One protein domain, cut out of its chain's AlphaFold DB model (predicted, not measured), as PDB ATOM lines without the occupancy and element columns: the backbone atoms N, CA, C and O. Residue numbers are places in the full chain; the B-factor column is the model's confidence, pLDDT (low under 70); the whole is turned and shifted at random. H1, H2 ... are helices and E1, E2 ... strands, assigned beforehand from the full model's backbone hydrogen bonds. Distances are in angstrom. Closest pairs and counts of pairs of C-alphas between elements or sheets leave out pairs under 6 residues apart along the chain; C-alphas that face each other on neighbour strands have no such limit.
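What this domain is: This is residues 409 to 548 of the 640 residues of an uncharacterized protein of Gimesia sp (UniProt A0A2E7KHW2). Two sheets face to face make a sandwich: a larger, twisted one of E5, E6, E8, E9 and E10, and a smaller one of E1, E4 and E7. The short helix H1 packs across E4 on the smaller sheet's other face, and a small ribbon of E2 and E3 packs through E2 on E4 and E7, with short H2 near the ribbon. The printed part has 140 residues, with ten named strands and two named helices in the order E1 E2 H1 H2 E3 E4 E5 E6 E7 E8 E9 E10; the class is mostly strand, though under half of the residues are in named elements. The smaller sheet runs E1 E4 E7, all antiparallel; the larger is branched at E8, its pairs antiparallel. The whole is compact but flat, with a radius of gyration of the C-alphas of 15.6 A and spans of 48 by 43 by 22 A.

How they stand to each other: E1, residues 409 to 414, is antiparallel to E4, residues 465 to 473, with N 410 and O 471 2.8 A apart. E2, residues 419 to 421, is antiparallel to E3, residues 457 to 459 (N 420 and O 458, 2.9 A). H1, residues 434 to 439, is on the sheet E1 E4 E7 at a height of 8.5 A; it lies over E4 and runs across the strands, at 69 degrees to E4 on the local plane. Every O i to N i+4 pair of H1 is within hydrogen-bond range; H2, residues 442 to 445, is too short for such a pair. E5, residues 481 to 488, and E6, residues 495 to 501, form a hairpin (N 484 and O 498, 3.0 A). E7, residues 505 to 509, is antiparallel to E4 (N 466 and O 508, 2.9 A). E8, residues 516 to 525, has E5 on one side (N 483 and O 523, 2.9 A), and on the other E9, residues 537 to 541 (N 522 and O 540, 2.9 A), and E10, residues 545 to 547 (N 518 and O 545, 2.8 A). Between the sheets, the strands stand at 36 degrees; the closest C-alphas of E1 and E9, Val 412 and Glu 541, are 6.3 A apart.

Where its parts are: E1 begins at C-alpha 409 (-43.404, -18.254, 33.285). E4 is 26.2 A long, E5 24.2 A and E8 29.8 A. E10 ends at C-alpha 547 (-30.839, -8.322, 51.785).

The domain as a whole: The C-alphas farthest apart, Glu 448 and Glu 533, are 49.6 A apart. The printed part has no cut. The links E2 to H1, H2 to E3 and E8 to E9 are long. Mean pLDDT of the printed part is 82.4, with values under 70 at residues 422 to 431, 445 to 459, 461 to 463 and 531 to 534.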
ATOM      1  N   ILE A 409     -43.466 -18.954  31.994       94.69
ATOM      2  CA  ILE A 409     -43.404 -18.254  33.285       94.69
ATOM      3  C   ILE A 409     -43.872 -16.815  33.071       94.69
ATOM      4  O   ILE A 409     -43.215 -16.033  32.390       94.69
ATOM      5  N   ALA A 410     -45.018 -16.462  33.645       92.88
ATOM      6  CA  ALA A 410     -45.622 -15.143  33.480       92.88
ATOM      7  C   ALA A 410     -45.011 -14.090  34.418       92.88
ATOM      8  O   ALA A 410     -44.874 -12.929  34.036       92.88
ATOM      9  N   LYS A 411     -44.671 -14.473  35.656       94.00
ATOM     10  CA  LYS A 411     -44.144 -13.553  36.675       94.00
ATOM     11  C   LYS A 411     -43.347 -14.311  37.733       94.00
ATOM     12  O   LYS A 411     -43.761 -15.393  38.134       94.00
ATOM     13  N   VAL A 412     -42.261 -13.701  38.210       96.25
ATOM     14  CA  VAL A 412     -41.501 -14.103  39.405       96.25
ATOM     15  C   VAL A 412     -41.448 -12.898  40.341       96.25
ATOM     16  O   VAL A 412     -41.115 -11.794  39.906       96.25
ATOM     17  N   GLN A 413     -41.795 -13.084  41.610       94.38
ATOM     18  CA  GLN A 413     -41.823 -12.023  42.613       94.38
ATOM     19  C   GLN A 413     -41.253 -12.536  43.933       94.38
ATOM     20  O   GLN A 413     -41.547 -13.650  44.352       94.38
ATOM     21  N   VAL A 414     -40.454 -11.701  44.588       92.94
ATOM     22  CA  VAL A 414     -40.007 -11.930  45.963       92.94
ATOM     23  C   VAL A 414     -40.980 -11.196  46.883       92.94
ATOM     24  O   VAL A 414     -41.277 -10.023  46.651       92.94
ATOM     25  N   LEU A 415     -41.546 -11.906  47.856       88.69
ATOM     26  CA  LEU A 415     -42.426 -11.328  48.871       88.69
ATOM     27  C   LEU A 415     -41.609 -10.497  49.878       88.69
ATOM     28  O   LEU A 415     -40.387 -10.667  49.945       88.69
ATOM     29  N   PRO A 416     -42.249  -9.603  50.656       85.38
ATOM     30  CA  PRO A 416     -41.569  -8.880  51.729       85.38
ATOM     31  C   PRO A 416     -40.809  -9.816  52.678       85.38
ATOM     32  O   PRO A 416     -41.195 -10.973  52.874       85.38
ATOM     33  N   VAL A 417     -39.719  -9.312  53.260       85.00
ATOM     34  CA  VAL A 417     -38.895 -10.073  54.208       85.00
ATOM     35  C   VAL A 417     -39.729 -10.534  55.409       85.00
ATOM     36  O   VAL A 417     -40.636  -9.837  55.862       85.00
ATOM     37  N   GLY A 418     -39.450 -11.739  55.902       81.12
ATOM     38  CA  GLY A 418     -40.160 -12.346  57.028       81.12
ATOM     39  C   GLY A 418     -41.479 -13.026  56.657       81.12
ATOM     40  O   GLY A 418     -42.075 -13.671  57.512       81.12
ATOM     41  N   VAL A 419     -41.952 -12.944  55.409       82.06
ATOM     42  CA  VAL A 419     -43.141 -13.695  54.972       82.06
ATOM     43  C   VAL A 419     -42.745 -15.135  54.652       82.06
ATOM     44  O   VAL A 419     -42.023 -15.363  53.681       82.06
ATOM     45  N   ASP A 420     -43.253 -16.098  55.421       81.12
ATOM     46  CA  ASP A 420     -43.176 -17.529  55.122       81.12
ATOM     47  C   ASP A 420     -44.528 -18.049  54.617       81.12
ATOM     48  O   ASP A 420     -45.596 -17.674  55.111       81.12
ATOM     49  N   VAL A 421     -44.484 -18.930  53.623       77.44
ATOM     50  CA  VAL A 421     -45.664 -19.594  53.078       77.44
ATOM     51  C   VAL A 421     -45.507 -21.095  53.294       77.44
ATOM     52  O   VAL A 421     -44.806 -21.788  52.554       77.44
ATOM     53  N   MET A 422     -46.181 -21.610  54.321       68.12
ATOM     54  CA  MET A 422     -46.158 -23.021  54.686       68.12
ATOM     55  C   MET A 422     -46.937 -23.850  53.666       68.12
ATOM     56  O   MET A 422     -48.149 -24.036  53.762       68.12
ATOM     57  N   ALA A 423     -46.222 -24.411  52.695       58.47
ATOM     58  CA  ALA A 423     -46.787 -25.281  51.671       58.47
ATOM     59  C   ALA A 423     -46.905 -26.754  52.121       58.47
ATOM     60  O   ALA A 423     -46.484 -27.661  51.406       58.47
ATOM     61  N   MET A 424     -47.472 -27.015  53.306       56.22
ATOM     62  CA  MET A 424     -47.825 -28.382  53.722       56.22
ATOM     63  C   MET A 424     -49.345 -28.584  53.677       56.22
ATOM     64  O   MET A 424     -50.038 -28.193  54.616       56.22
ATOM     65  N   PRO A 425     -49.899 -29.207  52.620       52.72
ATOM     66  CA  PRO A 425     -51.323 -29.506  52.571       52.72
ATOM     67  C   PRO A 425     -51.670 -30.628  53.561       52.72
ATOM     68  O   PRO A 425     -51.329 -31.793  53.361       52.72
ATOM     69  N   GLY A 426     -52.378 -30.276  54.636       56.47
ATOM     70  CA  GLY A 426     -53.116 -31.233  55.462       56.47
ATOM     71  C   GLY A 426     -54.476 -31.593  54.836       56.47
ATOM     72  O   GLY A 426     -54.982 -30.849  53.990       56.47
ATOM     73  N   PRO A 427     -55.119 -32.707  55.238       52.56
ATOM     74  CA  PRO A 427     -56.466 -33.040  54.776       52.56
ATOM     75  C   PRO A 427     -57.452 -31.904  55.097       52.56
ATOM     76  O   PRO A 427     -57.647 -31.572  56.262       52.56
ATOM     77  N   GLY A 428     -58.082 -31.323  54.070       61.25
ATOM     78  CA  GLY A 428     -59.069 -30.240  54.214       61.25
ATOM     79  C   GLY A 428     -58.534 -28.821  53.988       61.25
ATOM     80  O   GLY A 428     -59.327 -27.882  53.994       61.25
ATOM     81  N   MET A 429     -57.234 -28.651  53.739       60.66
ATOM     82  CA  MET A 429     -56.665 -27.355  53.375       60.66
ATOM     83  C   MET A 429     -56.893 -27.010  51.896       60.66
ATOM     84  O   MET A 429     -56.741 -27.859  51.017       60.66
ATOM     85  N   GLN A 430     -57.226 -25.746  51.624       62.94
ATOM     86  CA  GLN A 430     -57.299 -25.212  50.260       62.94
ATOM     87  C   GLN A 430     -55.884 -25.065  49.664       62.94
ATOM     88  O   GLN A 430     -54.943 -24.788  50.415       62.94
ATOM     89  N   PRO A 431     -55.708 -25.242  48.340       67.31
ATOM     90  CA  PRO A 431     -54.452 -24.936  47.660       67.31
ATOM     91  C   PRO A 431     -54.075 -23.454  47.791       67.31
ATOM     92  O   PRO A 431     -54.950 -22.590  47.828       67.31
ATOM     93  N   ILE A 432     -52.774 -23.159  47.794       74.94
ATOM     94  CA  ILE A 432     -52.266 -21.781  47.797       74.94
ATOM     95  C   ILE A 432     -52.630 -21.098  46.474       74.94
ATOM     96  O   ILE A 432     -52.207 -21.527  45.399       74.94
ATOM     97  N   GLU A 433     -53.369 -19.992  46.547       82.06
ATOM     98  CA  GLU A 433     -53.698 -19.158  45.387       82.06
ATOM     99  C   GLU A 433     -52.525 -18.233  45.020       82.06
ATOM    100  O   GLU A 433     -52.425 -17.091  45.473       82.06
ATOM    101  N   ILE A 434     -51.626 -18.719  44.163       85.44
ATOM    102  CA  ILE A 434     -50.412 -17.990  43.750       85.44
ATOM    103  C   ILE A 434     -50.715 -16.637  43.104       85.44
ATOM    104  O   ILE A 434     -50.022 -15.653  43.357       85.44
ATOM    105  N   GLU A 435     -51.768 -16.554  42.295       86.00
ATOM    106  CA  GLU A 435     -52.159 -15.305  41.633       86.00
ATOM    107  C   GLU A 435     -52.509 -14.207  42.642       86.00
ATOM    108  O   GLU A 435     -52.178 -13.042  42.418       86.00
ATOM    109  N   ARG A 436     -53.105 -14.577  43.781       82.25
ATOM    110  CA  ARG A 436     -53.429 -13.648  44.863       82.25
ATOM    111  C   ARG A 436     -52.166 -13.141  45.558       82.25
ATOM    112  O   ARG A 436     -52.053 -11.941  45.791       82.25
ATOM    113  N   LEU A 437     -51.187 -14.017  45.811       81.69
ATOM    114  CA  LEU A 437     -49.877 -13.625  46.354       81.69
ATOM    115  C   LEU A 437     -49.139 -12.656  45.420       81.69
ATOM    116  O   LEU A 437     -48.544 -11.684  45.874       81.69
ATOM    117  N   LEU A 438     -49.219 -12.880  44.107       84.62
ATOM    118  CA  LEU A 438     -48.596 -12.016  43.099       84.62
ATOM    119  C   LEU A 438     -49.287 -10.656  42.922       84.62
ATOM    120  O   LEU A 438     -48.705  -9.765  42.293       84.62
ATOM    121  N   GLN A 439     -50.518 -10.506  43.410       83.56
ATOM    122  CA  GLN A 439     -51.280  -9.253  43.396       83.56
ATOM    123  C   GLN A 439     -51.194  -8.489  44.725       83.56
ATOM    124  O   GLN A 439     -51.539  -7.306  44.756       83.56
ATOM    125  N   ALA A 440     -50.732  -9.139  45.795       77.56
ATOM    126  CA  ALA A 440     -50.613  -8.538  47.116       77.56
ATOM    127  C   ALA A 440     -49.563  -7.416  47.139       77.56
ATOM    128  O   ALA A 440     -48.483  -7.519  46.543       77.56
ATOM    129  N   LYS A 441     -49.892  -6.334  47.842       76.44
ATOM    130  CA  LYS A 441     -49.006  -5.198  48.103       76.44
ATOM    131  C   LYS A 441     -48.201  -5.442  49.382       76.44
ATOM    132  O   LYS A 441     -48.682  -6.153  50.257       76.44
ATOM    133  N   PRO A 442     -47.022  -4.813  49.553       71.00
ATOM    134  CA  PRO A 442     -46.237  -4.937  50.784       71.00
ATOM    135  C   PRO A 442     -47.040  -4.652  52.064       71.00
ATOM    136  O   PRO A 442     -46.935  -5.394  53.033       71.00
ATOM    137  N   GLU A 443     -47.917  -3.645  52.035       71.50
ATOM    138  CA  GLU A 443     -48.802  -3.272  53.152       71.50
ATOM    139  C   GLU A 443     -49.768  -4.395  53.570       71.50
ATOM    140  O   GLU A 443     -50.098  -4.509  54.751       71.50
ATOM    141  N   ASP A 444     -50.175  -5.262  52.635       70.25
ATOM    142  CA  ASP A 444     -51.081  -6.385  52.912       70.25
ATOM    143  C   ASP A 444     -50.433  -7.440  53.830       70.25
ATOM    144  O   ASP A 444     -51.141  -8.241  54.445       70.25
ATOM    145  N   PHE A 445     -49.098  -7.430  53.939       68.62
ATOM    146  CA  PHE A 445     -48.315  -8.334  54.784       68.62
ATOM    147  C   PHE A 445     -47.940  -7.728  56.147       68.62
ATOM    148  O   PHE A 445     -47.486  -8.463  57.017       68.62
ATOM    149  N   LEU A 446     -48.135  -6.417  56.348       60.38
ATOM    150  CA  LEU A 446     -47.639  -5.666  57.513       60.38
ATOM    151  C   LEU A 446     -48.718  -5.323  58.562       60.38
ATOM    152  O   LEU A 446     -48.383  -4.855  59.649       60.38
ATOM    153  N   GLY A 447     -50.007  -5.531  58.266       53.03
ATOM    154  CA  GLY A 447     -51.124  -5.190  59.162       53.03
ATOM    155  C   GLY A 447     -51.682  -6.375  59.962       53.03
ATOM    156  O   GLY A 447     -51.848  -7.473  59.426       53.03
ATOM    157  N   GLU A 448     -52.047  -6.151  61.231       46.38
ATOM    158  CA  GLU A 448     -52.767  -7.139  62.046       46.38
ATOM    159  C   GLU A 448     -54.049  -7.634  61.338       46.38
ATOM    160  O   GLU A 448     -55.008  -6.898  61.110       46.38
ATOM    161  N   ALA A 449     -54.053  -8.935  61.032       49.41
ATOM    162  CA  ALA A 449     -55.218  -9.816  60.976       49.41
ATOM    163  C   ALA A 449     -56.418  -9.386  60.102       49.41
ATOM    164  O   ALA A 449     -57.496  -9.095  60.623       49.41
ATOM    165  N   LYS A 450     -56.303  -9.506  58.767       48.81
ATOM    166  CA  LYS A 450     -57.486  -9.813  57.918       48.81
ATOM    167  C   LYS A 450     -57.215 -10.423  56.538       48.81
ATOM    168  O   LYS A 450     -58.094 -11.112  56.029       48.81
ATOM    169  N   VAL A 451     -56.030 -10.250  55.944       46.78
ATOM    170  CA  VAL A 451     -55.706 -10.862  54.633       46.78
ATOM    171  C   VAL A 451     -55.185 -12.306  54.776       46.78
ATOM    172  O   VAL A 451     -55.448 -13.136  53.907       46.78
ATOM    173  N   LEU A 452     -54.555 -12.622  55.915       49.53
ATOM    174  CA  LEU A 452     -53.815 -13.864  56.210       49.53
ATOM    175  C   LEU A 452     -54.653 -15.001  56.836       49.53
ATOM    176  O   LEU A 452     -54.105 -16.024  57.224       49.53
ATOM    177  N   ALA A 453     -55.981 -14.866  56.949       46.75
ATOM    178  CA  ALA A 453     -56.856 -15.869  57.583       46.75
ATOM    179  C   ALA A 453     -57.157 -17.108  56.698       46.75
ATOM    180  O   ALA A 453     -58.235 -17.694  56.779       46.75
ATOM    181  N   GLN A 454     -56.216 -17.497  55.838       53.47
ATOM    182  CA  GLN A 454     -56.117 -18.847  55.285       53.47
ATOM    183  C   GLN A 454     -54.808 -19.415  55.838       53.47
ATOM    184  O   GLN A 454     -53.767 -18.786  55.692       53.47
ATOM    185  N   GLU A 455     -54.885 -20.555  56.523       53.34
ATOM    186  CA  GLU A 455     -53.953 -21.089  57.539       53.34
ATOM    187  C   GLU A 455     -52.489 -21.379  57.096       53.34
ATOM    188  O   GLU A 455     -51.800 -22.154  57.749       53.34
ATOM    189  N   GLN A 456     -51.988 -20.795  56.000       63.97
ATOM    190  CA  GLN A 456     -50.732 -21.177  55.331       63.97
ATOM    191  C   GLN A 456     -49.725 -20.034  55.118       63.97
ATOM    192  O   GLN A 456     -48.617 -20.303  54.665       63.97
ATOM    193  N   ILE A 457     -50.059 -18.774  55.419       69.25
ATOM    194  CA  ILE A 457     -49.103 -17.652  55.340       69.25
ATOM    195  C   ILE A 457     -48.805 -17.173  56.759       69.25
ATOM    196  O   ILE A 457     -49.716 -16.771  57.483       69.25
ATOM    197  N   VAL A 458     -47.533 -17.203  57.148       68.81
ATOM    198  CA  VAL A 458     -47.067 -16.806  58.477       68.81
ATOM    199  C   VAL A 458     -46.053 -15.682  58.319       68.81
ATOM    200  O   VAL A 458     -45.038 -15.838  57.647       68.81
ATOM    201  N   LEU A 459     -46.319 -14.540  58.953       69.69
ATOM    202  CA  LEU A 459     -45.304 -13.505  59.115       69.69
ATOM    203  C   LEU A 459     -44.407 -13.898  60.292       69.69
ATOM    204  O   LEU A 459     -44.885 -14.050  61.417       69.69
ATOM    205  N   ILE A 460     -43.120 -14.062  60.022       71.25
ATOM    206  CA  ILE A 460     -42.073 -14.363  60.993       71.25
ATOM    207  C   ILE A 460     -41.050 -13.214  60.940       71.25
ATOM    208  O   ILE A 460     -40.060 -13.305  60.203       71.25
ATOM    209  N   PRO A 461     -41.293 -12.115  61.682       63.09
ATOM    210  CA  PRO A 461     -40.386 -10.969  61.724       63.09
ATOM    211  C   PRO A 461     -38.950 -11.375  62.098       63.09
ATOM    212  O   PRO A 461     -38.743 -12.375  62.785       63.09
ATOM    213  N   ASP A 462     -37.966 -10.593  61.646       63.44
ATOM    214  CA  ASP A 462     -36.562 -10.644  62.095       63.44
ATOM    215  C   ASP A 462     -35.770 -11.932  61.776       63.44
ATOM    216  O   ASP A 462     -34.756 -12.233  62.406       63.44
ATOM    217  N   THR A 463     -36.198 -12.717  60.783       66.56
ATOM    218  CA  THR A 463     -35.571 -14.019  60.464       66.56
ATOM    219  C   THR A 463     -34.724 -14.056  59.194       66.56
ATOM    220  O   THR A 463     -34.074 -15.069  58.936       66.56
ATOM    221  N   GLY A 464     -34.718 -12.991  58.384       78.31
ATOM    222  CA  GLY A 464     -34.090 -13.022  57.057       78.31
ATOM    223  C   GLY A 464     -34.769 -14.005  56.093       78.31
ATOM    224  O   GLY A 464     -34.152 -14.476  55.141       78.31
ATOM    225  N   LEU A 465     -36.026 -14.383  56.340       87.75
ATOM    226  CA  LEU A 465     -36.764 -15.247  55.423       87.75
ATOM    227  C   LEU A 465     -37.201 -14.460  54.188       87.75
ATOM    228  O   LEU A 465     -37.815 -13.400  54.297       87.75
ATOM    229  N   HIS A 466     -36.919 -15.010  53.013       90.31
ATOM    230  CA  HIS A 466     -37.435 -14.521  51.743       90.31
ATOM    231  C   HIS A 466     -38.212 -15.636  51.059       90.31
ATOM    232  O   HIS A 466     -37.697 -16.740  50.865       90.31
ATOM    233  N   THR A 467     -39.431 -15.319  50.634       91.62
ATOM    234  CA  THR A 467     -40.248 -16.218  49.820       91.62
ATOM    235  C   THR A 467     -40.270 -15.731  48.380       91.62
ATOM    236  O   THR A 467     -40.676 -14.603  48.099       91.62
ATOM    237  N   VAL A 468     -39.855 -16.590  47.452       94.75
ATOM    238  CA  VAL A 468     -39.990 -16.365  46.008       94.75
ATOM    239  C   VAL A 468     -41.245 -17.081  45.529       94.75
ATOM    240  O   VAL A 468     -41.394 -18.270  45.778       94.75
ATOM    241  N   VAL A 469     -42.132 -16.380  44.826       94.06
ATOM    242  CA  VAL A 469     -43.365 -16.918  44.226       94.06
ATOM    243  C   VAL A 469     -43.365 -16.684  42.718       94.06
ATOM    244  O   VAL A 469     -42.858 -15.665  42.239       94.06
ATOM    245  N   TRP A 470     -43.938 -17.605  41.945       95.44
ATOM    246  CA  TRP A 470     -44.013 -17.456  40.490       95.44
ATOM    247  C   TRP A 470     -45.263 -18.077  39.877       95.44
ATOM    248  O   TRP A 470     -45.770 -19.090  40.339       95.44
ATOM    249  N   LEU A 471     -45.736 -17.485  38.779       94.50
ATOM    250  CA  LEU A 471     -46.831 -18.033  37.982       94.50
ATOM    251  C   LEU A 471     -46.255 -18.701  36.740       94.50
ATOM    252  O   LEU A 471     -45.759 -18.011  35.847       94.50
ATOM    253  N   ALA A 472     -46.344 -20.025  36.685       93.06
ATOM    254  CA  ALA A 472     -45.955 -20.814  35.528       93.06
ATOM    255  C   ALA A 472     -47.114 -21.701  35.065       93.06
ATOM    256  O   ALA A 472     -47.908 -22.172  35.878       93.06
ATOM    257  N   LYS A 473     -47.212 -21.917  33.755       90.56
ATOM    258  CA  LYS A 473     -48.198 -22.813  33.144       90.56
ATOM    259  C   LYS A 473     -47.587 -23.537  31.957       90.56
ATOM    260  O   LYS A 473     -46.781 -22.952  31.234       90.56
ATOM    261  N   ASP A 474     -48.038 -24.760  31.723       85.81
ATOM    262  CA  ASP A 474     -47.819 -25.435  30.451       85.81
ATOM    263  C   ASP A 474     -49.090 -25.404  29.600       85.81
ATOM    264  O   ASP A 474     -50.205 -25.559  30.106       85.81
ATOM    265  N   ARG A 475     -48.948 -25.215  28.285       79.81
ATOM    266  CA  ARG A 475     -50.086 -25.252  27.361       79.81
ATOM    267  C   ARG A 475     -50.714 -26.639  27.286       79.81
ATOM    268  O   ARG A 475     -51.931 -26.720  27.106       79.81
ATOM    269  N   ASN A 476     -49.935 -27.716  27.391       75.94
ATOM    270  CA  ASN A 476     -50.431 -29.095  27.407       75.94
ATOM    271  C   ASN A 476     -50.855 -29.574  28.812       75.94
ATOM    272  O   ASN A 476     -51.484 -30.625  28.913       75.94
ATOM    273  N   ASN A 477     -50.654 -28.730  29.834       79.00
ATOM    274  CA  ASN A 477     -50.960 -28.988  31.240       79.00
ATOM    275  C   ASN A 477     -50.116 -30.121  31.857       79.00
ATOM    276  O   ASN A 477     -50.573 -30.802  32.780       79.00
ATOM    277  N   ASP A 478     -48.896 -30.305  31.349       84.69
ATOM    278  CA  ASP A 478     -47.888 -31.176  31.942       84.69
ATOM    279  C   ASP A 478     -47.449 -30.654  33.327       84.69
ATOM    280  O   ASP A 478     -47.347 -29.440  33.544       84.69
ATOM    281  N   PRO A 479     -47.174 -31.551  34.295       87.25
ATOM    282  CA  PRO A 479     -46.552 -31.182  35.561       87.25
ATOM    283  C   PRO A 479     -45.171 -30.553  35.346       87.25
ATOM    284  O   PRO A 479     -44.306 -31.145  34.699       87.25
ATOM    285  N   LEU A 480     -44.946 -29.381  35.943       92.00
ATOM    286  CA  LEU A 480     -43.685 -28.647  35.837       92.00
ATOM    287  C   LEU A 480     -42.777 -28.900  37.043       92.00
ATOM    288  O   LEU A 480     -43.240 -28.988  38.180       92.00
ATOM    289  N   ARG A 481     -41.470 -28.950  36.783       94.25
ATOM    290  CA  ARG A 481     -40.413 -28.903  37.801       94.25
ATOM    291  C   ARG A 481     -39.649 -27.591  37.705       94.25
ATOM    292  O   ARG A 481     -39.484 -27.038  36.619       94.25
ATOM    293  N   TYR A 482     -39.157 -27.110  38.839       95.38
ATOM    294  CA  TYR A 482     -38.525 -25.807  38.969       95.38
ATOM    295  C   TYR A 482     -37.098 -25.914  39.510       95.38
ATOM    296  O   TYR A 482     -36.783 -26.723  40.384       95.38
ATOM    297  N   THR A 483     -36.228 -25.053  38.994       97.25
ATOM    298  CA  THR A 483     -34.916 -24.747  39.576       97.25
ATOM    299  C   THR A 483     -34.921 -23.290  40.006       97.25
ATOM    300  O   THR A 483     -35.269 -22.422  39.203       97.25
ATOM    301  N   LEU A 484     -34.534 -23.031  41.256       97.50
ATOM    302  CA  LEU A 484     -34.433 -21.686  41.813       97.50
ATOM    303  C   LEU A 484     -32.976 -21.343  42.105       97.50
ATOM    304  O   LEU A 484     -32.257 -22.097  42.769       97.50
ATOM    305  N   GLU A 485     -32.564 -20.172  41.641       97.81
ATOM    306  CA  GLU A 485     -31.227 -19.628  41.838       97.81
ATOM    307  C   GLU A 485     -31.309 -18.154  42.239       97.81
ATOM    308  O   GLU A 485     -32.256 -17.456  41.879       97.81
ATOM    309  N   ILE A 486     -30.302 -17.668  42.958       97.31
ATOM    310  CA  ILE A 486     -30.154 -16.251  43.300       97.31
ATOM    311  C   ILE A 486     -28.730 -15.778  43.031       97.31
ATOM    312  O   ILE A 486     -27.790 -16.570  43.054       97.31
ATOM    313  N   ARG A 487     -28.553 -14.482  42.796       96.38
ATOM    314  CA  ARG A 487     -27.229 -13.857  42.685       96.38
ATOM    315  C   ARG A 487     -27.234 -12.452  43.257       96.38
ATOM    316  O   ARG A 487     -28.261 -11.779  43.201       96.38
ATOM    317  N   GLU A 488     -26.076 -11.985  43.718       96.19
ATOM    318  CA  GLU A 488     -25.861 -10.558  43.975       96.19
ATOM    319  C   GLU A 488     -26.034  -9.798  42.646       96.19
ATOM    320  O   GLU A 488     -25.509 -10.211  41.610       96.19
ATOM    321  N   ALA A 489     -26.757  -8.679  42.650       91.31
ATOM    322  CA  ALA A 489     -27.168  -7.961  41.442       91.31
ATOM    323  C   ALA A 489     -25.982  -7.524  40.560       91.31
ATOM    324  O   ALA A 489     -26.126  -7.417  39.340       91.31
ATOM    325  N   ARG A 490     -24.810  -7.303  41.172       88.00
ATOM    326  CA  ARG A 490     -23.550  -6.933  40.498       88.00
ATOM    327  C   ARG A 490     -22.644  -8.124  40.166       88.00
ATOM    328  O   ARG A 490     -21.647  -7.935  39.475       88.00
ATOM    329  N   SER A 491     -22.968  -9.317  40.658       91.38
ATOM    330  CA  SER A 491     -22.249 -10.555  40.359       91.38
ATOM    331  C   SER A 491     -22.881 -11.281  39.167       91.38
ATOM    332  O   SER A 491     -24.060 -11.090  38.858       91.38
ATOM    333  N   ASN A 492     -22.092 -12.137  38.517       89.38
ATOM    334  CA  ASN A 492     -22.565 -13.090  37.509       89.38
ATOM    335  C   ASN A 492     -22.706 -14.516  38.069       89.38
ATOM    336  O   ASN A 492     -23.170 -15.408  37.359       89.38
ATOM    337  N   ASP A 493     -22.316 -14.730  39.327       92.50
ATOM    338  CA  ASP A 493     -22.303 -16.045  39.957       92.50
ATOM    339  C   ASP A 493     -23.671 -16.362  40.566       92.50
ATOM    340  O   ASP A 493     -24.143 -15.677  41.475       92.50
ATOM    341  N   TRP A 494     -24.309 -17.412  40.048       95.38
ATOM    342  CA  TRP A 494     -25.598 -17.899  40.530       95.38
ATOM    343  C   TRP A 494     -25.416 -18.951  41.622       95.38
ATOM    344  O   TRP A 494     -24.735 -19.959  41.435       95.38
ATOM    345  N   ILE A 495     -26.081 -18.732  42.749       95.06
ATOM    346  CA  ILE A 495     -26.188 -19.661  43.868       95.06
ATOM    347  C   ILE A 495     -27.496 -20.429  43.699       95.06
ATOM    348  O   ILE A 495     -28.570 -19.834  43.616       95.06
ATOM    349  N   ARG A 496     -27.418 -21.759  43.647       97.06
ATOM    350  CA  ARG A 496     -28.599 -22.615  43.529       97.06
ATOM    351  C   ARG A 496     -29.232 -22.851  44.894       97.06
ATOM    352  O   ARG A 496     -28.556 -23.325  45.800       97.06
ATOM    353  N   LEU A 497     -30.524 -22.554  45.000       96.12
ATOM    354  CA  LEU A 497     -31.320 -22.757  46.211       96.12
ATOM    355  C   LEU A 497     -32.118 -24.061  46.150       96.12
ATOM    356  O   LEU A 497     -32.152 -24.811  47.118       96.12
ATOM    357  N   ALA A 498     -32.720 -24.357  44.993       95.38
ATOM    358  CA  ALA A 498     -33.537 -25.550  44.799       95.38
ATOM    359  C   ALA A 498     -33.372 -26.126  43.389       95.38
ATOM    360  O   ALA A 498     -33.118 -25.397  42.428       95.38
ATOM    361  N   THR A 499     -33.546 -27.440  43.272       94.44
ATOM    362  CA  THR A 499     -33.597 -28.188  42.010       94.44
ATOM    363  C   THR A 499     -34.706 -29.229  42.103       94.44
ATOM    364  O   THR A 499     -34.971 -29.721  43.198       94.44
ATOM    365  N   ASP A 500     -35.320 -29.573  40.972       91.94
ATOM    366  CA  ASP A 500     -36.423 -30.549  40.891       91.94
ATOM    367  C   ASP A 500     -37.624 -30.230  41.811       91.94
ATOM    368  O   ASP A 500     -38.313 -31.102  42.342       91.94
ATOM    369  N   TRP A 501     -37.880 -28.941  42.013       94.06
ATOM    370  CA  TRP A 501     -38.917 -28.445  42.909       94.06
ATOM    371  C   TRP A 501     -40.297 -28.466  42.227       94.06
ATOM    372  O   TRP A 501     -40.386 -28.119  41.056       94.06
ATOM    373  N   ASP A 502     -41.376 -28.867  42.902       91.06
ATOM    374  CA  ASP A 502     -42.729 -28.996  42.307       91.06
ATOM    375  C   ASP A 502     -43.719 -27.901  42.700       91.06
ATOM    376  O   ASP A 502     -44.790 -27.796  42.100       91.06
ATOM    377  N   LEU A 503     -43.387 -27.064  43.680       90.12
ATOM    378  CA  LEU A 503     -44.283 -26.007  44.128       90.12
ATOM    379  C   LEU A 503     -43.936 -24.669  43.462       90.12
ATOM    380  O   LEU A 503     -42.764 -24.348  43.319       90.12
ATOM    381  N   PRO A 504     -44.924 -23.835  43.101       91.62
ATOM    382  CA  PRO A 504     -44.708 -22.526  42.473       91.62
ATOM    383  C   PRO A 504     -44.247 -21.420  43.453       91.62
ATOM    384  O   PRO A 504     -44.507 -20.230  43.252       91.62
ATOM    385  N   LEU A 505     -43.605 -21.817  44.552       92.38
ATOM    386  CA  LEU A 505     -43.040 -20.937  45.569       92.38
ATOM    387  C   LEU A 505     -41.886 -21.618  46.300       92.38
ATOM    388  O   LEU A 505     -41.852 -22.845  46.371       92.38
ATOM    389  N   TYR A 506     -40.985 -20.841  46.894       92.56
ATOM    390  CA  TYR A 506     -39.897 -21.352  47.723       92.56
ATOM    391  C   TYR A 506     -39.463 -20.318  48.767       92.56
ATOM    392  O   TYR A 506     -39.136 -19.184  48.409       92.56
ATOM    393  N   THR A 507     -39.414 -20.727  50.035       91.12
ATOM    394  CA  THR A 507     -38.888 -19.916  51.142       91.12
ATOM    395  C   THR A 507     -37.440 -20.302  51.433       91.12
ATOM    396  O   THR A 507     -37.124 -21.484  51.569       91.12
ATOM    397  N   PHE A 508     -36.558 -19.315  51.586       91.50
ATOM    398  CA  PHE A 508     -35.188 -19.519  52.056       91.50
ATOM    399  C   PHE A 508     -34.802 -18.503  53.129       91.50
ATOM    400  O   PHE A 508     -35.333 -17.397  53.171       91.50
ATOM    401  N   ASN A 509     -33.852 -18.880  53.981       90.31
ATOM    402  CA  ASN A 509     -33.235 -17.971  54.940       90.31
ATOM    403  C   ASN A 509     -31.978 -17.361  54.309       90.31
ATOM    404  O   ASN A 509     -31.097 -18.093  53.856       90.31
ATOM    405  N   SER A 510     -31.910 -16.033  54.259       90.62
ATOM    406  CA  SER A 510     -30.775 -15.306  53.700       90.62
ATOM    407  C   SER A 510     -29.617 -15.110  54.689       90.62
ATOM    408  O   SER A 510     -28.559 -14.640  54.281       90.62
ATOM    409  N   GLN A 511     -29.749 -15.475  55.969       87.31
ATOM    410  CA  GLN A 511     -28.669 -15.316  56.947       87.31
ATOM    411  C   GLN A 511     -27.362 -15.958  56.454       87.31
ATOM    412  O   GLN A 511     -27.315 -17.128  56.073       87.31
ATOM    413  N   GLY A 512     -26.283 -15.173  56.470       85.00
ATOM    414  CA  GLY A 512     -24.967 -15.573  55.961       85.00
ATOM    415  C   GLY A 512     -24.698 -15.177  54.506       85.00
ATOM    416  O   GLY A 512     -23.559 -15.303  54.052       85.00
ATOM    417  N   PHE A 513     -25.693 -14.657  53.784       90.19
ATOM    418  CA  PHE A 513     -25.464 -13.958  52.523       90.19
ATOM    419  C   PHE A 513     -24.862 -12.572  52.789       90.19
ATOM    420  O   PHE A 513     -25.069 -11.965  53.839       90.19
ATOM    421  N   LYS A 514     -24.090 -12.068  51.824       91.69
ATOM    422  CA  LYS A 514     -23.559 -10.701  51.868       91.69
ATOM    423  C   LYS A 514     -24.713  -9.709  51.716       91.69
ATOM    424  O   LYS A 514     -25.538  -9.902  50.829       91.69
ATOM    425  N   GLU A 515     -24.734  -8.645  52.504       91.38
ATOM    426  CA  GLU A 515     -25.741  -7.587  52.366       91.38
ATOM    427  C   GLU A 515     -25.625  -6.858  51.018       91.38
ATOM    428  O   GLU A 515     -24.531  -6.667  50.472       91.38
ATOM    429  N   GLY A 516     -26.774  -6.484  50.456       92.44
ATOM    430  CA  GLY A 516     -26.887  -5.828  49.159       92.44
ATOM    431  C   GLY A 516     -28.095  -6.291  48.346       92.44
ATOM    432  O   GLY A 516     -28.961  -7.022  48.822       92.44
ATOM    433  N   TYR A 517     -28.164  -5.847  47.090       94.69
ATOM    434  CA  TYR A 517     -29.254  -6.214  46.183       94.69
ATOM    435  C   TYR A 517     -29.005  -7.566  45.518       94.69
ATOM    436  O   TYR A 517     -27.910  -7.817  45.013       94.69
ATOM    437  N   TYR A 518     -30.050  -8.384  45.431       96.19
ATOM    438  CA  TYR A 518     -30.062  -9.702  44.803       96.19
ATOM    439  C   TYR A 518     -31.153  -9.810  43.741       96.19
ATOM    440  O   TYR A 518     -32.117  -9.050  43.741       96.19
ATOM    441  N   ILE A 519     -30.995 -10.766  42.830       97.44
ATOM    442  CA  ILE A 519     -31.998 -11.147  41.828       97.44
ATOM    443  C   ILE A 519     -32.246 -12.648  41.953       97.44
ATOM    444  O   ILE A 519     -31.289 -13.419  42.046       97.44
ATOM    445  N   ALA A 520     -33.517 -13.054  41.940       97.75
ATOM    446  CA  ALA A 520     -33.920 -14.453  41.884       97.75
ATOM    447  C   ALA A 520     -34.237 -14.870  40.447       97.75
ATOM    448  O   ALA A 520     -34.750 -14.081  39.656       97.75
ATOM    449  N   ARG A 521     -33.956 -16.129  40.114       97.69
ATOM    450  CA  ARG A 521     -34.223 -16.730  38.810       97.69
ATOM    451  C   ARG A 521     -34.903 -18.072  38.981       97.69
ATOM    452  O   ARG A 521     -34.397 -18.941  39.686       97.69
ATOM    453  N   VAL A 522     -36.024 -18.234  38.290       98.06
ATOM    454  CA  VAL A 522     -36.787 -19.481  38.235       98.06
ATOM    455  C   VAL A 522     -36.673 -20.048  36.832       98.06
ATOM    456  O   VAL A 522     -36.934 -19.346  35.858       98.06
ATOM    457  N   THR A 523     -36.313 -21.324  36.730       96.69
ATOM    458  CA  THR A 523     -36.402 -22.098  35.486       96.69
ATOM    459  C   THR A 523     -37.461 -23.176  35.650       96.69
ATOM    460  O   THR A 523     -37.337 -23.992  36.556       96.69
ATOM    461  N   ALA A 524     -38.478 -23.179  34.792       95.69
ATOM    462  CA  ALA A 524     -39.521 -24.201  34.726       95.69
ATOM    463  C   ALA A 524     -39.208 -25.188  33.597       95.69
ATOM    464  O   ALA A 524     -38.777 -24.762  32.526       95.69
ATOM    465  N   THR A 525     -39.432 -26.481  33.825       92.62
ATOM    466  CA  THR A 525     -39.230 -27.552  32.838       92.62
ATOM    467  C   THR A 525     -40.355 -28.585  32.883       92.62
ATOM    468  O   THR A 525     -40.837 -28.929  33.964       92.62
ATOM    469  N   ASP A 526     -40.753 -29.083  31.714       88.19
ATOM    470  CA  ASP A 526     -41.726 -30.172  31.512       88.19
ATOM    471  C   ASP A 526     -41.047 -31.562  31.394       88.19
ATOM    472  O   ASP A 526     -41.703 -32.590  31.193       88.19
ATOM    473  N   ALA A 527     -39.715 -31.618  31.530       84.88
ATOM    474  CA  ALA A 527     -38.905 -32.815  31.288       84.88
ATOM    475  C   ALA A 527     -39.160 -33.963  32.284       84.88
ATOM    476  O   ALA A 527     -38.591 -35.039  32.143       84.88
ATOM    477  N   PHE A 528     -39.987 -33.748  33.313       82.50
ATOM    478  CA  PHE A 528     -40.366 -34.789  34.272       82.50
ATOM    479  C   PHE A 528     -41.302 -35.840  33.658       82.50
ATOM    480  O   PHE A 528     -41.223 -37.016  34.014       82.50
ATOM    481  N   VAL A 529     -42.188 -35.423  32.745       76.44
ATOM    482  CA  VAL A 529     -43.139 -36.315  32.055       76.44
ATOM    483  C   VAL A 529     -42.784 -36.556  30.588       76.44
ATOM    484  O   VAL A 529     -43.305 -37.489  29.977       76.44
ATOM    485  N   ASN A 530     -41.866 -35.758  30.044       72.19
ATOM    486  CA  ASN A 530     -41.297 -35.925  28.711       72.19
ATOM    487  C   ASN A 530     -39.926 -36.621  28.789       72.19
ATOM    488  O   ASN A 530     -39.291 -36.667  29.841       72.19
ATOM    489  N   HIS A 531     -39.437 -37.194  27.685       62.78
ATOM    490  CA  HIS A 531     -38.048 -37.665  27.653       62.78
ATOM    491  C   HIS A 531     -37.097 -36.471  27.850       62.78
ATOM    492  O   HIS A 531     -37.364 -35.384  27.347       62.78
ATOM    493  N   ALA A 532     -35.972 -36.667  28.549       60.38
ATOM    494  CA  ALA A 532     -35.055 -35.577  28.916       60.38
ATOM    495  C   ALA A 532     -34.519 -34.759  27.721       60.38
ATOM    496  O   ALA A 532     -34.144 -33.604  27.896       60.38
ATOM    497  N   GLU A 533     -34.489 -35.343  26.518       62.06
ATOM    498  CA  GLU A 533     -34.071 -34.675  25.274       62.06
ATOM    499  C   GLU A 533     -35.214 -33.916  24.567       62.06
ATOM    500  O   GLU A 533     -34.947 -33.057  23.730       62.06
ATOM    501  N   ASP A 534     -36.471 -34.208  24.916       63.91
ATOM    502  CA  ASP A 534     -37.689 -33.628  24.326       63.91
ATOM    503  C   ASP A 534     -38.359 -32.586  25.239       63.91
ATOM    504  O   ASP A 534     -39.346 -31.953  24.842       63.91
ATOM    505  N   GLY A 535     -37.853 -32.436  26.466       75.00
ATOM    506  CA  GLY A 535     -38.367 -31.486  27.438       75.00
ATOM    507  C   GLY A 535     -37.954 -30.052  27.112       75.00
ATOM    508  O   GLY A 535     -36.796 -29.772  26.793       75.00
ATOM    509  N   TYR A 536     -38.900 -29.131  27.208       86.81
ATOM    510  CA  TYR A 536     -38.657 -27.708  27.086       86.81
ATOM    511  C   TYR A 536     -38.498 -27.066  28.460       86.81
ATOM    512  O   TYR A 536     -39.118 -27.446  29.453       86.81
ATOM    513  N   SER A 537     -37.679 -26.020  28.499       90.88
ATOM    514  CA  SER A 537     -37.513 -25.192  29.683       90.88
ATOM    515  C   SER A 537     -37.621 -23.719  29.348       90.88
ATOM    516  O   SER A 537     -37.220 -23.290  28.264       90.88
ATOM    517  N   ASN A 538     -38.090 -22.938  30.310       94.12
ATOM    518  CA  ASN A 538     -38.136 -21.488  30.218       94.12
ATOM    519  C   ASN A 538     -37.678 -20.868  31.538       94.12
ATOM    520  O   ASN A 538     -37.872 -21.456  32.602       94.12
ATOM    521  N   THR A 539     -37.077 -19.685  31.471       95.56
ATOM    522  CA  THR A 539     -36.423 -19.038  32.609       95.56
ATOM    523  C   THR A 539     -36.883 -17.596  32.735       95.56
ATOM    524  O   THR A 539     -36.953 -16.880  31.741       95.56
ATOM    525  N   GLN A 540     -37.148 -17.160  33.966       97.56
ATOM    526  CA  GLN A 540     -37.562 -15.794  34.271       97.56
ATOM    527  C   GLN A 540     -36.866 -15.282  35.536       97.56
ATOM    528  O   GLN A 540     -36.708 -16.017  36.514       97.56
ATOM    529  N   GLU A 541     -36.466 -14.011  35.514       96.94
ATOM    530  CA  GLU A 541     -35.848 -13.317  36.650       96.94
ATOM    531  C   GLU A 541     -36.865 -12.427  37.386       96.94
ATOM    532  O   GLU A 541     -37.819 -11.916  36.790       96.94
ATOM    533  N   SER A 542     -36.660 -12.250  38.692       96.69
ATOM    534  CA  SER A 542     -37.403 -11.306  39.527       96.69
ATOM    535  C   SER A 542     -36.896  -9.872  39.347       96.69
ATOM    536  O   SER A 542     -35.801  -9.631  38.833       96.69
ATOM    537  N   ALA A 543     -37.647  -8.899  39.865       94.38
ATOM    538  CA  ALA A 543     -37.063  -7.599  40.190       94.38
ATOM    539  C   ALA A 543     -35.972  -7.753  41.278       94.38
ATOM    540  O   ALA A 543     -36.027  -8.723  42.049       94.38
ATOM    541  N   PRO A 544     -34.998  -6.827  41.365       94.75
ATOM    542  CA  PRO A 544     -34.033  -6.826  42.456       94.75
ATOM    543  C   PRO A 544     -34.718  -6.690  43.822       94.75
ATOM    544  O   PRO A 544     -35.673  -5.928  43.956       94.75
ATOM    545  N   PHE A 545     -34.203  -7.388  44.829       93.50
ATOM    546  CA  PHE A 545     -34.644  -7.290  46.223       93.50
ATOM    547  C   PHE A 545     -33.439  -7.081  47.141       93.50
ATOM    548  O   PHE A 545     -32.325  -7.481  46.798       93.50
ATOM    549  N   LEU A 546     -33.646  -6.412  48.273       92.31
ATOM    550  CA  LEU A 546     -32.580  -6.098  49.217       92.31
ATOM    551  C   LEU A 546     -32.453  -7.193  50.283       92.31
ATOM    552  O   LEU A 546     -33.456  -7.695  50.790       92.31
ATOM    553  N   ILE A 547     -31.212  -7.545  50.605       92.94
ATOM    554  CA  ILE A 547     -30.839  -8.322  51.785       92.94
ATOM    555  C   ILE A 547     -30.014  -7.395  52.678       92.94
ATOM    556  O   ILE A 547     -28.935  -6.967  52.265       92.94
ATOM    557  N   ASP A 548     -30.526  -7.076  53.864       90.75
ATOM    558  CA  ASP A 548     -29.880  -6.193  54.837       90.75
ATOM    559  C   ASP A 548     -30.319  -6.566  56.262       90.75
ATOM    560  O   ASP A 548     -31.515  -6.704  56.529       90.75
TER     561      ASP A 548